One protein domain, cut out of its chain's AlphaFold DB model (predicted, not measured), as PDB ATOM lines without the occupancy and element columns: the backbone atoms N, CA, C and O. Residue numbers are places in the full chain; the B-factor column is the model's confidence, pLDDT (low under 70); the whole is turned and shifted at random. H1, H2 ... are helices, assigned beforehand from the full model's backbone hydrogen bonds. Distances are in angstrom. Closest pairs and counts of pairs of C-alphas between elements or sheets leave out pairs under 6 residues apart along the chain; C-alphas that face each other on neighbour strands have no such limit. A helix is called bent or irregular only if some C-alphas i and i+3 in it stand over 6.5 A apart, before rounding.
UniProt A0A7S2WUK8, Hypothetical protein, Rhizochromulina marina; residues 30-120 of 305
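What this domain is: This is residues 30 to 120 of the 305 residues of the protein "Hypothetical protein" of Rhizochromulina marina (UniProt A0A7S2WUK8). This is an open, flat frame of helices with an empty middle: the long arm H1b of the bent helix H1 makes one side, its shorter arm H1a folds back at the side of Pro 49, and past Asp 82 a tight link turns into H2, with H3 carrying on beyond it, and H1b and the stretch from H2 to H3 make a wide V. No helix touches another. The printed part has 91 residues with three named helices, H1, H2 and H3 in that order along the chain, and no named strand; the class is all helix. It is extended, with a radius of gyration of the C-alphas of 21.9 A, and the C-alphas span 57 by 51 by 13 A.

Where its parts are: Begin at Gly 30 and go on to C-alpha 33 at (0.943, 52.006, -28.433), where H1, residues 33 to 82, begins. By its hydrogen bonds it was assigned as one helix, but it is bent: C-alphas 46 and 49 are 9.3 A apart. Its arm H1a, residues 33 to 46, measures 20.2 A from first to last C-alpha. Past residues 47 and 48, find C-alpha 49 at (19.261, 44.896, -23.280); from there the arm H1b runs 47.6 A to Asp 82. Next comes H2, residues 88 to 101, 20.6 A long; it is neither bent nor irregular, but only just: C-alphas 88 and 91 are 6.0 A apart. Last is H3, residues 107 to 117, 15.4 A long, ending at C-alpha 117 at (-27.281, 54.809, -17.339).

How they stand to each other: Look first at the bend in H1. H1a and H1b are close but not clearly touching, with 2 pairs of C-alphas within 8 A; the closest C-alphas are those of Tyr 44 and Leu 52, 7.0 A apart. The arms run opposite ways at a steep tilt of 57 degrees. H1b and H2 are apart, and so are H2 and H3. H1a is apart from H2 and from H3, and H1b is apart from H3. In H1a, H1b and H3 every backbone O i to N i+4 pair is within hydrogen-bond range; in H2, 9 of 10 are.

The domain as a whole: The two C-alphas farthest apart are those of Glu 83 and Gly 119, at 57.4 A, while those of Gly 30 and Gly 120 are 21.8 A apart. The links from H1 to H2 and from H2 to H3 are both tight, with 5 residues each, and the printed part has no cut. Residues 92 to 120 stand free, as do residues 56 to 80. The mean pLDDT of the printed part is 75.5; residues 81 to 115 and 117 to 120 are under 70.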
ATOM      1  N   GLY A  30      -6.822  46.374 -26.262       74.56
ATOM      2  CA  GLY A  30      -7.179  47.602 -25.525       74.56
ATOM      3  C   GLY A  30      -5.983  48.307 -24.868       74.56
ATOM      4  O   GLY A  30      -6.149  49.308 -24.182       74.56
ATOM      5  N   VAL A  31      -4.774  47.794 -25.105       78.69
ATOM      6  CA  VAL A  31      -3.495  48.383 -24.706       78.69
ATOM      7  C   VAL A  31      -3.011  49.231 -25.880       78.69
ATOM      8  O   VAL A  31      -2.794  48.702 -26.973       78.69
ATOM      9  N   GLY A  32      -2.907  50.545 -25.701       85.06
ATOM     10  CA  GLY A  32      -2.435  51.441 -26.748       85.06
ATOM     11  C   GLY A  32      -0.934  51.286 -27.017       85.06
ATOM     12  O   GLY A  32      -0.169  50.658 -26.279       85.06
ATOM     13  N   THR A  33      -0.487  51.871 -28.129       84.38
ATOM     14  CA  THR A  33       0.943  52.006 -28.433       84.38
ATOM     15  C   THR A  33       1.747  52.654 -27.293       84.38
ATOM     16  O   THR A  33       2.836  52.143 -27.018       84.38
ATOM     17  N   PRO A  34       1.279  53.724 -26.608       89.06
ATOM     18  CA  PRO A  34       2.057  54.312 -25.516       89.06
ATOM     19  C   PRO A  34       2.276  53.349 -24.340       89.06
ATOM     20  O   PRO A  34       3.376  53.304 -23.792       89.06
ATOM     21  N   GLU A  35       1.303  52.513 -23.993       86.44
ATOM     22  CA  GLU A  35       1.417  51.535 -22.908       86.44
ATOM     23  C   GLU A  35       2.422  50.428 -23.248       86.44
ATOM     24  O   GLU A  35       3.230  50.039 -22.402       86.44
ATOM     25  N   ILE A  36       2.452  49.968 -24.505       87.69
ATOM     26  CA  ILE A  36       3.458  48.996 -24.962       87.69
ATOM     27  C   ILE A  36       4.873  49.567 -24.831       87.69
ATOM     28  O   ILE A  36       5.791  48.845 -24.439       87.69
ATOM     29  N   VAL A  37       5.063  50.859 -25.112       91.88
ATOM     30  CA  VAL A  37       6.370  51.513 -24.956       91.88
ATOM     31  C   VAL A  37       6.798  51.542 -23.489       91.88
ATOM     32  O   VAL A  37       7.962  51.264 -23.202       91.88
ATOM     33  N   VAL A  38       5.879  51.811 -22.556       93.94
ATOM     34  CA  VAL A  38       6.182  51.788 -21.115       93.94
ATOM     35  C   VAL A  38       6.554  50.379 -20.660       93.94
ATOM     36  O   VAL A  38       7.581  50.207 -20.009       93.94
ATOM     37  N   ILE A  39       5.787  49.356 -21.049       89.81
ATOM     38  CA  ILE A  39       6.087  47.956 -20.702       89.81
ATOM     39  C   ILE A  39       7.448  47.538 -21.272       89.81
ATOM     40  O   ILE A  39       8.254  46.926 -20.569       89.81
ATOM     41  N   ALA A  40       7.744  47.911 -22.520       90.56
ATOM     42  CA  ALA A  40       9.037  47.644 -23.141       90.56
ATOM     43  C   ALA A  40      10.186  48.372 -22.423       90.56
ATOM     44  O   ALA A  40      11.245  47.779 -22.222       90.56
ATOM     45  N   ALA A  41       9.983  49.623 -21.999       94.00
ATOM     46  CA  ALA A  41      10.973  50.387 -21.245       94.00
ATOM     47  C   ALA A  41      11.227  49.778 -19.859       94.00
ATOM     48  O   ALA A  41      12.381  49.591 -19.478       94.00
ATOM     49  N   VAL A  42      10.174  49.399 -19.129       95.81
ATOM     50  CA  VAL A  42      10.297  48.713 -17.833       95.81
ATOM     51  C   VAL A  42      11.027  47.382 -18.006       95.81
ATOM     52  O   VAL A  42      11.994  47.120 -17.294       95.81
ATOM     53  N   GLY A  43      10.646  46.578 -19.003       93.38
ATOM     54  CA  GLY A  43      11.348  45.337 -19.331       93.38
ATOM     55  C   GLY A  43      12.824  45.571 -19.663       93.38
ATOM     56  O   GLY A  43      13.684  44.823 -19.204       93.38
ATOM     57  N   TYR A  44      13.136  46.645 -20.395       95.31
ATOM     58  CA  TYR A  44      14.508  47.027 -20.725       95.31
ATOM     59  C   TYR A  44      15.334  47.395 -19.493       95.31
ATOM     60  O   TYR A  44      16.481  46.965 -19.392       95.31
ATOM     61  N   PHE A  45      14.770  48.150 -18.551       96.75
ATOM     62  CA  PHE A  45      15.476  48.542 -17.330       96.75
ATOM     63  C   PHE A  45      15.639  47.391 -16.334       96.75
ATOM     64  O   PHE A  45      16.696  47.283 -15.719       96.75
ATOM     65  N   VAL A  46      14.628  46.531 -16.180       96.88
ATOM     66  CA  VAL A  46      14.660  45.436 -15.196       96.88
ATOM     67  C   VAL A  46      15.536  44.275 -15.670       96.88
ATOM     68  O   VAL A  46      16.326  43.754 -14.887       96.88
ATOM     69  N   LEU A  47      15.415  43.861 -16.937       93.69
ATOM     70  CA  LEU A  47      16.161  42.712 -17.470       93.69
ATOM     71  C   LEU A  47      17.478  43.109 -18.150       93.69
ATOM     72  O   LEU A  47      18.391  42.294 -18.255       93.69
ATOM     73  N   GLY A  48      17.583  44.344 -18.639       94.31
ATOM     74  CA  GLY A  48      18.704  44.803 -19.452       94.31
ATOM     75  C   GLY A  48      18.601  44.406 -20.938       94.31
ATOM     76  O   GLY A  48      17.929  43.437 -21.309       94.31
ATOM     77  N   PRO A  49      19.309  45.127 -21.832       92.12
ATOM     78  CA  PRO A  49      19.261  44.896 -23.280       92.12
ATOM     79  C   PRO A  49      19.735  43.500 -23.712       92.12
ATOM     80  O   PRO A  49      19.239  42.953 -24.698       92.12
ATOM     81  N   ALA A  50      20.716  42.931 -23.006       94.19
ATOM     82  CA  ALA A  50      21.319  41.651 -23.373       94.19
ATOM     83  C   ALA A  50      20.365  40.468 -23.133       94.19
ATOM     84  O   ALA A  50      20.251  39.590 -23.992       94.19
ATOM     85  N   GLU A  51      19.650  40.470 -22.005       92.94
ATOM     86  CA  GLU A  51      18.721  39.400 -21.633       92.94
ATOM     87  C   GLU A  51      17.432  39.462 -22.461       92.94
ATOM     88  O   GLU A  51      16.979  38.432 -22.955       92.94
ATOM     89  N   LEU A  52      16.900  40.662 -22.736       91.31
ATOM     90  CA  LEU A  52      15.763  40.840 -23.653       91.31
ATOM     91  C   LEU A  52      16.042  40.259 -25.042       91.31
ATOM     92  O   LEU A  52      15.189  39.597 -25.633       91.31
ATOM     93  N   TYR A  53      17.252  40.471 -25.566       94.62
ATOM     94  CA  TYR A  53      17.626  39.924 -26.865       94.62
ATOM     95  C   TYR A  53      17.698  38.391 -26.845       94.62
ATOM     96  O   TYR A  53      17.254  37.742 -27.795       94.62
ATOM     97  N   ARG A  54      18.195  37.790 -25.757       93.69
ATOM     98  CA  ARG A  54      18.192  36.329 -25.581       93.69
ATOM     99  C   ARG A  54      16.775  35.775 -25.490       93.69
ATOM    100  O   ARG A  54      16.449  34.874 -26.259       93.69
ATOM    101  N   LEU A  55      15.923  36.381 -24.664       92.62
ATOM    102  CA  LEU A  55      14.519  35.995 -24.530       92.62
ATOM    103  C   LEU A  55      13.779  36.104 -25.859       92.62
ATOM    104  O   LEU A  55      13.079  35.176 -26.231       92.62
ATOM    105  N   SER A  56      13.981  37.176 -26.630       91.25
ATOM    106  CA  SER A  56      13.348  37.316 -27.950       91.25
ATOM    107  C   SER A  56      13.780  36.222 -28.936       91.25
ATOM    108  O   SER A  56      12.967  35.747 -29.729       91.25
ATOM    109  N   LYS A  57      15.037  35.760 -28.864       95.31
ATOM    110  CA  LYS A  57      15.521  34.626 -29.665       95.31
ATOM    111  C   LYS A  57      14.904  33.305 -29.224       95.31
ATOM    112  O   LYS A  57      14.596  32.477 -30.076       95.31
ATOM    113  N   GLU A  58      14.752  33.096 -27.923       94.69
ATOM    114  CA  GLU A  58      14.111  31.899 -27.374       94.69
ATOM    115  C   GLU A  58      12.611  31.880 -27.681       94.69
ATOM    116  O   GLU A  58      12.115  30.878 -28.191       94.69
ATOM    117  N   LEU A  59      11.919  33.013 -27.521       93.00
ATOM    118  CA  LEU A  59      10.526  33.187 -27.932       93.00
ATOM    119  C   LEU A  59      10.361  32.967 -29.435       93.00
ATOM    120  O   LEU A  59       9.424  32.304 -29.853       93.00
ATOM    121  N   GLY A  60      11.284  33.474 -30.256       92.94
ATOM    122  CA  GLY A  60      11.259  33.257 -31.701       92.94
ATOM    123  C   GLY A  60      11.350  31.775 -32.074       92.94
ATOM    124  O   GLY A  60      10.626  31.314 -32.960       92.94
ATOM    125  N   LYS A  61      12.184  31.001 -31.366       94.25
ATOM    126  CA  LYS A  61      12.242  29.540 -31.526       94.25
ATOM    127  C   LYS A  61      10.941  28.876 -31.082       94.25
ATOM    128  O   LYS A  61      10.435  28.038 -31.818       94.25
ATOM    129  N   LEU A  62      10.379  29.285 -29.943       93.12
ATOM    130  CA  LEU A  62       9.119  28.747 -29.420       93.12
ATOM    131  C   LEU A  62       7.944  29.044 -30.358       93.12
ATOM    132  O   LEU A  62       7.167  28.148 -30.652       93.12
ATOM    133  N   VAL A  63       7.842  30.260 -30.897       93.69
ATOM    134  CA  VAL A  63       6.817  30.635 -31.886       93.69
ATOM    135  C   VAL A  63       6.981  29.834 -33.176       93.69
ATOM    136  O   VAL A  63       5.985  29.436 -33.773       93.69
ATOM    137  N   THR A  64       8.217  29.564 -33.603       92.44
ATOM    138  CA  THR A  64       8.473  28.727 -34.785       92.44
ATOM    139  C   THR A  64       8.037  27.283 -34.536       92.44
ATOM    140  O   THR A  64       7.287  26.741 -35.340       92.44
ATOM    141  N   GLN A  65       8.408  26.702 -33.391       92.31
ATOM    142  CA  GLN A  65       7.975  25.362 -32.979       92.31
ATOM    143  C   GLN A  65       6.454  25.277 -32.828       92.31
ATOM    144  O   GLN A  65       5.838  24.345 -33.326       92.31
ATOM    145  N   LEU A  66       5.828  26.281 -32.210       92.94
ATOM    146  CA  LEU A  66       4.377  26.356 -32.059       92.94
ATOM    147  C   LEU A  66       3.685  26.470 -33.417       92.94
ATOM    148  O   LEU A  66       2.661  25.834 -33.625       92.94
ATOM    149  N   ARG A  67       4.237  27.248 -34.354       92.00
ATOM    150  CA  ARG A  67       3.717  27.336 -35.721       92.00
ATOM    151  C   ARG A  67       3.831  25.998 -36.439       92.00
ATOM    152  O   ARG A  67       2.883  25.622 -37.117       92.00
ATOM    153  N   GLU A  68       4.953  25.300 -36.309       92.81
ATOM    154  CA  GLU A  68       5.142  23.967 -36.887       92.81
ATOM    155  C   GLU A  68       4.139  22.971 -36.291       92.81
ATOM    156  O   GLU A  68       3.376  22.381 -37.049       92.81
ATOM    157  N   SER A  69       4.023  22.890 -34.961       90.38
ATOM    158  CA  SER A  69       3.037  22.038 -34.282       90.38
ATOM    159  C   SER A  69       1.592  22.411 -34.617       90.38
ATOM    160  O   SER A  69       0.759  21.531 -34.792       90.38
ATOM    161  N   ALA A  70       1.276  23.702 -34.742       89.50
ATOM    162  CA  ALA A  70      -0.048  24.159 -35.148       89.50
ATOM    163  C   ALA A  70      -0.334  23.834 -36.615       89.50
ATOM    164  O   ALA A  70      -1.468  23.508 -36.945       89.50
ATOM    165  N   THR A  71       0.672  23.905 -37.492       91.38
ATOM    166  CA  THR A  71       0.537  23.542 -38.909       91.38
ATOM    167  C   THR A  71       0.364  22.036 -39.057       91.38
ATOM    168  O   THR A  71      -0.498  21.625 -39.817       91.38
ATOM    169  N   GLU A  72       1.109  21.229 -38.299       88.94
ATOM    170  CA  GLU A  72       0.988  19.767 -38.266       88.94
ATOM    171  C   GLU A  72      -0.354  19.317 -37.669       88.94
ATOM    172  O   GLU A  72      -1.032  18.463 -38.232       88.94
ATOM    173  N   ALA A  73      -0.796  19.946 -36.575       84.94
ATOM    174  CA  ALA A  73      -2.114  19.702 -35.996       84.94
ATOM    175  C   ALA A  73      -3.238  20.147 -36.941       84.94
ATOM    176  O   ALA A  73      -4.236  19.449 -37.074       84.94
ATOM    177  N   SER A  74      -3.066  21.284 -37.624       86.31
ATOM    178  CA  SER A  74      -4.020  21.770 -38.623       86.31
ATOM    179  C   SER A  74      -4.049  20.857 -39.841       86.31
ATOM    180  O   SER A  74      -5.132  20.545 -40.304       86.31
ATOM    181  N   SER A  75      -2.907  20.366 -40.332       86.12
ATOM    182  CA  SER A  75      -2.874  19.410 -41.440       86.12
ATOM    183  C   SER A  75      -3.465  18.067 -41.041       86.12
ATOM    184  O   SER A  75      -4.229  17.524 -41.819       86.12
ATOM    185  N   ALA A  76      -3.196  17.564 -39.833       80.50
ATOM    186  CA  ALA A  76      -3.796  16.328 -39.331       80.50
ATOM    187  C   ALA A  76      -5.309  16.473 -39.105       80.50
ATOM    188  O   ALA A  76      -6.073  15.553 -39.376       80.50
ATOM    189  N   PHE A  77      -5.760  17.641 -38.642       81.94
ATOM    190  CA  PHE A  77      -7.179  17.960 -38.519       81.94
ATOM    191  C   PHE A  77      -7.845  18.096 -39.891       81.94
ATOM    192  O   PHE A  77      -8.905  17.520 -40.105       81.94
ATOM    193  N   THR A  78      -7.226  18.813 -40.831       81.25
ATOM    194  CA  THR A  78      -7.709  18.937 -42.210       81.25
ATOM    195  C   THR A  78      -7.711  17.587 -42.910       81.25
ATOM    196  O   THR A  78      -8.692  17.285 -43.559       81.25
ATOM    197  N   GLU A  79      -6.701  16.738 -42.726       82.44
ATOM    198  CA  GLU A  79      -6.650  15.380 -43.278       82.44
ATOM    199  C   GLU A  79      -7.736  14.488 -42.661       82.44
ATOM    200  O   GLU A  79      -8.436  13.797 -43.392       82.44
ATOM    201  N   ALA A  80      -7.984  14.581 -41.349       75.12
ATOM    202  CA  ALA A  80      -9.096  13.885 -40.698       75.12
ATOM    203  C   ALA A  80     -10.483  14.413 -41.127       75.12
ATOM    204  O   ALA A  80     -11.447  13.649 -41.165       75.12
ATOM    205  N   MET A  81     -10.603  15.705 -41.449       67.62
ATOM    206  CA  MET A  81     -11.830  16.325 -41.968       67.62
ATOM    207  C   MET A  81     -12.031  16.060 -43.467       67.62
ATOM    208  O   MET A  81     -13.163  15.860 -43.898       67.62
ATOM    209  N   ASP A  82     -10.957  15.992 -44.250       66.19
ATOM    210  CA  ASP A  82     -10.968  15.657 -45.674       66.19
ATOM    211  C   ASP A  82     -11.192  14.154 -45.876       66.19
ATOM    212  O   ASP A  82     -11.920  13.753 -46.778       66.19
ATOM    213  N   GLU A  83     -10.684  13.285 -45.001       61.69
ATOM    214  CA  GLU A  83     -11.081  11.871 -44.973       61.69
ATOM    215  C   GLU A  83     -12.563  11.712 -44.562       61.69
ATOM    216  O   GLU A  83     -13.237  10.757 -44.950       61.69
ATOM    217  N   GLN A  84     -13.121  12.727 -43.892       50.34
ATOM    218  CA  GLN A  84     -14.555  12.932 -43.670       50.34
ATOM    219  C   GLN A  84     -15.227  13.836 -44.730       50.34
ATOM    220  O   GLN A  84     -16.277  14.409 -44.447       50.34
ATOM    221  N   LEU A  85     -14.735  13.912 -45.981       45.91
ATOM    222  CA  LEU A  85     -15.377  14.606 -47.128       45.91
ATOM    223  C   LEU A  85     -16.800  14.115 -47.500       45.91
ATOM    224  O   LEU A  85     -17.358  14.517 -48.522       45.91
ATOM    225  N   ALA A  86     -17.438  13.303 -46.656       49.09
ATOM    226  CA  ALA A  86     -18.889  13.150 -46.604       49.09
ATOM    227  C   ALA A  86     -19.599  14.272 -45.809       49.09
ATOM    228  O   ALA A  86     -20.826  14.330 -45.826       49.09
ATOM    229  N   ILE A  87     -18.871  15.169 -45.132       53.41
ATOM    230  CA  ILE A  87     -19.437  16.192 -44.242       53.41
ATOM    231  C   ILE A  87     -19.040  17.603 -44.692       53.41
ATOM    232  O   ILE A  87     -18.402  18.381 -43.988       53.41
ATOM    233  N   LYS A  88     -19.491  17.967 -45.891       52.19
ATOM    234  CA  LYS A  88     -19.418  19.336 -46.433       52.19
ATOM    235  C   LYS A  88     -20.198  20.367 -45.590       52.19
ATOM    236  O   LYS A  88     -20.008  21.568 -45.751       52.19
ATOM    237  N   GLU A  89     -21.043  19.892 -44.679       53.34
ATOM    238  CA  GLU A  89     -21.927  20.688 -43.819       53.34
ATOM    239  C   GLU A  89     -21.230  21.225 -42.553       53.34
ATOM    240  O   GLU A  89     -21.605  22.283 -42.052       53.34
ATOM    241  N   ILE A  90     -20.167  20.576 -42.053       54.81
ATOM    242  CA  ILE A  90     -19.464  21.061 -40.846       54.81
ATOM    243  C   ILE A  90     -18.632  22.313 -41.152       54.81
ATOM    244  O   ILE A  90     -18.544  23.205 -40.314       54.81
ATOM    245  N   THR A  91     -18.067  22.439 -42.354       59.16
ATOM    246  CA  THR A  91     -17.355  23.661 -42.774       59.16
ATOM    247  C   THR A  91     -18.267  24.883 -42.869       59.16
ATOM    248  O   THR A  91     -17.821  25.998 -42.604       59.16
ATOM    249  N   GLU A  92     -19.547  24.686 -43.195       62.94
ATOM    250  CA  GLU A  92     -20.546  25.759 -43.226       62.94
ATOM    251  C   GLU A  92     -20.944  26.160 -41.797       62.94
ATOM    252  O   GLU A  92     -20.879  27.339 -41.447       62.94
ATOM    253  N   ALA A  93     -21.168  25.178 -40.916       56.91
ATOM    254  CA  ALA A  93     -21.424  25.414 -39.493       56.91
ATOM    255  C   ALA A  93     -20.230  26.051 -38.750       56.91
ATOM    256  O   ALA A  93     -20.420  26.869 -37.854       56.91
ATOM    257  N   ALA A  94     -18.989  25.722 -39.123       58.25
ATOM    258  CA  ALA A  94     -17.784  26.331 -38.557       58.25
ATOM    259  C   ALA A  94     -17.602  27.786 -39.019       58.25
ATOM    260  O   ALA A  94     -17.197  28.633 -38.222       58.25
ATOM    261  N   GLY A  95     -17.954  28.101 -40.271       68.12
ATOM    262  CA  GLY A  95     -18.002  29.477 -40.771       68.12
ATOM    263  C   GLY A  95     -19.077  30.313 -40.070       68.12
ATOM    264  O   GLY A  95     -18.834  31.470 -39.722       68.12
ATOM    265  N   GLU A  96     -20.236  29.717 -39.783       56.50
ATOM    266  CA  GLU A  96     -21.298  30.350 -38.994       56.50
ATOM    267  C   GLU A  96     -20.908  30.526 -37.522       56.50
ATOM    268  O   GLU A  96     -21.117  31.603 -36.968       56.50
ATOM    269  N   LEU A  97     -20.261  29.535 -36.901       54.91
ATOM    270  CA  LEU A  97     -19.727  29.639 -35.539       54.91
ATOM    271  C   LEU A  97     -18.624  30.689 -35.439       54.91
ATOM    272  O   LEU A  97     -18.591  31.433 -34.465       54.91
ATOM    273  N   GLN A  98     -17.747  30.798 -36.438       58.78
ATOM    274  CA  GLN A  98     -16.698  31.812 -36.463       58.78
ATOM    275  C   GLN A  98     -17.275  33.218 -36.663       58.78
ATOM    276  O   GLN A  98     -16.812  34.152 -36.008       58.78
ATOM    277  N   ASN A  99     -18.328  33.373 -37.473       61.38
ATOM    278  CA  ASN A  99     -19.081  34.626 -37.606       61.38
ATOM    279  C   ASN A  99     -19.882  34.977 -36.333       61.38
ATOM    280  O   ASN A  99     -19.926  36.141 -35.931       61.38
ATOM    281  N   ALA A 100     -20.439  33.977 -35.644       53.62
ATOM    282  CA  ALA A 100     -21.120  34.138 -34.358       53.62
ATOM    283  C   ALA A 100     -20.145  34.429 -33.201       53.62
ATOM    284  O   ALA A 100     -20.483  35.149 -32.266       53.62
ATOM    285  N   PHE A 101     -18.906  33.931 -33.267       53.56
ATOM    286  CA  PHE A 101     -17.851  34.277 -32.309       53.56
ATOM    287  C   PHE A 101     -17.229  35.650 -32.585       53.56
ATOM    288  O   PHE A 101     -16.771  36.311 -31.655       53.56
ATOM    289  N   SER A 102     -17.229  36.105 -33.842       55.88
ATOM    290  CA  SER A 102     -16.738  37.437 -34.217       55.88
ATOM    291  C   SER A 102     -17.788  38.549 -34.081       55.88
ATOM    292  O   SER A 102     -17.465  39.716 -34.294       55.88
ATOM    293  N   SER A 103     -19.009  38.246 -33.616       45.56
ATOM    294  CA  SER A 103     -19.992  39.272 -33.231       45.56
ATOM    295  C   SER A 103     -21.062  38.750 -32.244       45.56
ATOM    296  O   SER A 103     -21.739  37.793 -32.598       45.56
ATOM    297  N   PRO A 104     -21.323  39.356 -31.050       47.53
ATOM    298  CA  PRO A 104     -20.738  40.541 -30.417       47.53
ATOM    299  C   PRO A 104     -20.454  40.359 -28.899       47.53
ATOM    300  O   PRO A 104     -21.297  40.661 -28.052       47.53
ATOM    301  N   PHE A 105     -19.209  40.058 -28.522       41.25
ATOM    302  CA  PHE A 105     -18.636  40.586 -27.269       41.25
ATOM    303  C   PHE A 105     -18.247  42.057 -27.515       41.25
ATOM    304  O   PHE A 105     -17.086  42.449 -27.453       41.25
ATOM    305  N   SER A 106     -19.216  42.884 -27.921       48.03
ATOM    306  CA  SER A 106     -18.941  44.285 -28.227       48.03
ATOM    307  C   SER A 106     -18.834  45.059 -26.915       48.03
ATOM    308  O   SER A 106     -19.810  45.297 -26.201       48.03
ATOM    309  N   TYR A 107     -17.609  45.468 -26.601       50.62
ATOM    310  CA  TYR A 107     -17.308  46.466 -25.575       50.62
ATOM    311  C   TYR A 107     -18.176  47.731 -25.763       50.62
ATOM    312  O   TYR A 107     -18.585  48.364 -24.793       50.62
ATOM    313  N   GLU A 108     -18.559  48.028 -27.010       56.44
ATOM    314  CA  GLU A 108     -19.453  49.123 -27.402       56.44
ATOM    315  C   GLU A 108     -20.904  48.956 -26.919       56.44
ATOM    316  O   GLU A 108     -21.517  49.934 -26.487       56.44
ATOM    317  N   ALA A 109     -21.474  47.741 -26.909       57.84
ATOM    318  CA  ALA A 109     -22.822  47.519 -26.369       57.84
ATOM    319  C   ALA A 109     -22.868  47.683 -24.840       57.84
ATOM    320  O   ALA A 109     -23.882  48.109 -24.280       57.84
ATOM    321  N   ARG A 110     -21.757  47.384 -24.151       56.06
ATOM    322  CA  ARG A 110     -21.615  47.619 -22.706       56.06
ATOM    323  C   ARG A 110     -21.350  49.101 -22.398       56.06
ATOM    324  O   ARG A 110     -21.979  49.639 -21.492       56.06
ATOM    325  N   GLN A 111     -20.519  49.791 -23.186       61.12
ATOM    326  CA  GLN A 111     -20.292  51.239 -23.041       61.12
ATOM    327  C   GLN A 111     -21.535  52.079 -23.351       61.12
ATOM    328  O   GLN A 111     -21.802  53.052 -22.655       61.12
ATOM    329  N   SER A 112     -22.332  51.693 -24.348       61.94
ATOM    330  CA  SER A 112     -23.576  52.401 -24.676       61.94
ATOM    331  C   SER A 112     -24.668  52.206 -23.618       61.94
ATOM    332  O   SER A 112     -25.472  53.117 -23.418       61.94
ATOM    333  N   ARG A 113     -24.679  51.085 -22.877       65.69
ATOM    334  CA  ARG A 113     -25.506  50.956 -21.661       65.69
ATOM    335  C   ARG A 113     -25.018  51.875 -20.546       65.69
ATOM    336  O   ARG A 113     -25.829  52.629 -20.024       65.69
ATOM    337  N   LEU A 114     -23.716  51.897 -20.263       66.50
ATOM    338  CA  LEU A 114     -23.141  52.769 -19.231       66.50
ATOM    339  C   LEU A 114     -23.334  54.264 -19.543       66.50
ATOM    340  O   LEU A 114     -23.681  55.030 -18.653       66.50
ATOM    341  N   GLN A 115     -23.204  54.688 -20.804       66.94
ATOM    342  CA  GLN A 115     -23.492  56.070 -21.214       66.94
ATOM    343  C   GLN A 115     -24.969  56.446 -21.055       66.94
ATOM    344  O   GLN A 115     -25.278  57.601 -20.764       66.94
ATOM    345  N   ARG A 116     -25.883  55.489 -21.250       71.00
ATOM    346  CA  ARG A 116     -27.325  55.707 -21.081       71.00
ATOM    347  C   ARG A 116     -27.729  55.724 -19.605       71.00
ATOM    348  O   ARG A 116     -28.651  56.446 -19.249       71.00
ATOM    349  N   GLU A 117     -27.035  54.949 -18.777       63.88
ATOM    350  CA  GLU A 117     -27.281  54.809 -17.339       63.88
ATOM    351  C   GLU A 117     -26.651  55.948 -16.515       63.88
ATOM    352  O   GLU A 117     -27.252  56.392 -15.543       63.88
ATOM    353  N   TYR A 118     -25.519  56.511 -16.961       57.06
ATOM    354  CA  TYR A 118     -24.817  57.623 -16.295       57.06
ATOM    355  C   TYR A 118     -24.886  58.972 -17.037       57.06
ATOM    356  O   TYR A 118     -24.135  59.897 -16.736       57.06
ATOM    357  N   GLY A 119     -25.808  59.121 -17.992       50.44
ATOM    358  CA  GLY A 119     -26.245  60.438 -18.474       50.44
ATOM    359  C   GLY A 119     -25.159  61.340 -19.075       50.44
ATOM    360  O   GLY A 119     -25.268  62.557 -18.966       50.44
ATOM    361  N   GLY A 120     -24.129  60.778 -19.712       53.50
ATOM    362  CA  GLY A 120     -23.149  61.563 -20.474       53.50
ATOM    363  C   GLY A 120     -22.243  62.496 -19.659       53.50
ATOM    364  O   GLY A 120     -21.592  63.344 -20.263       53.50
TER     365      GLY A 120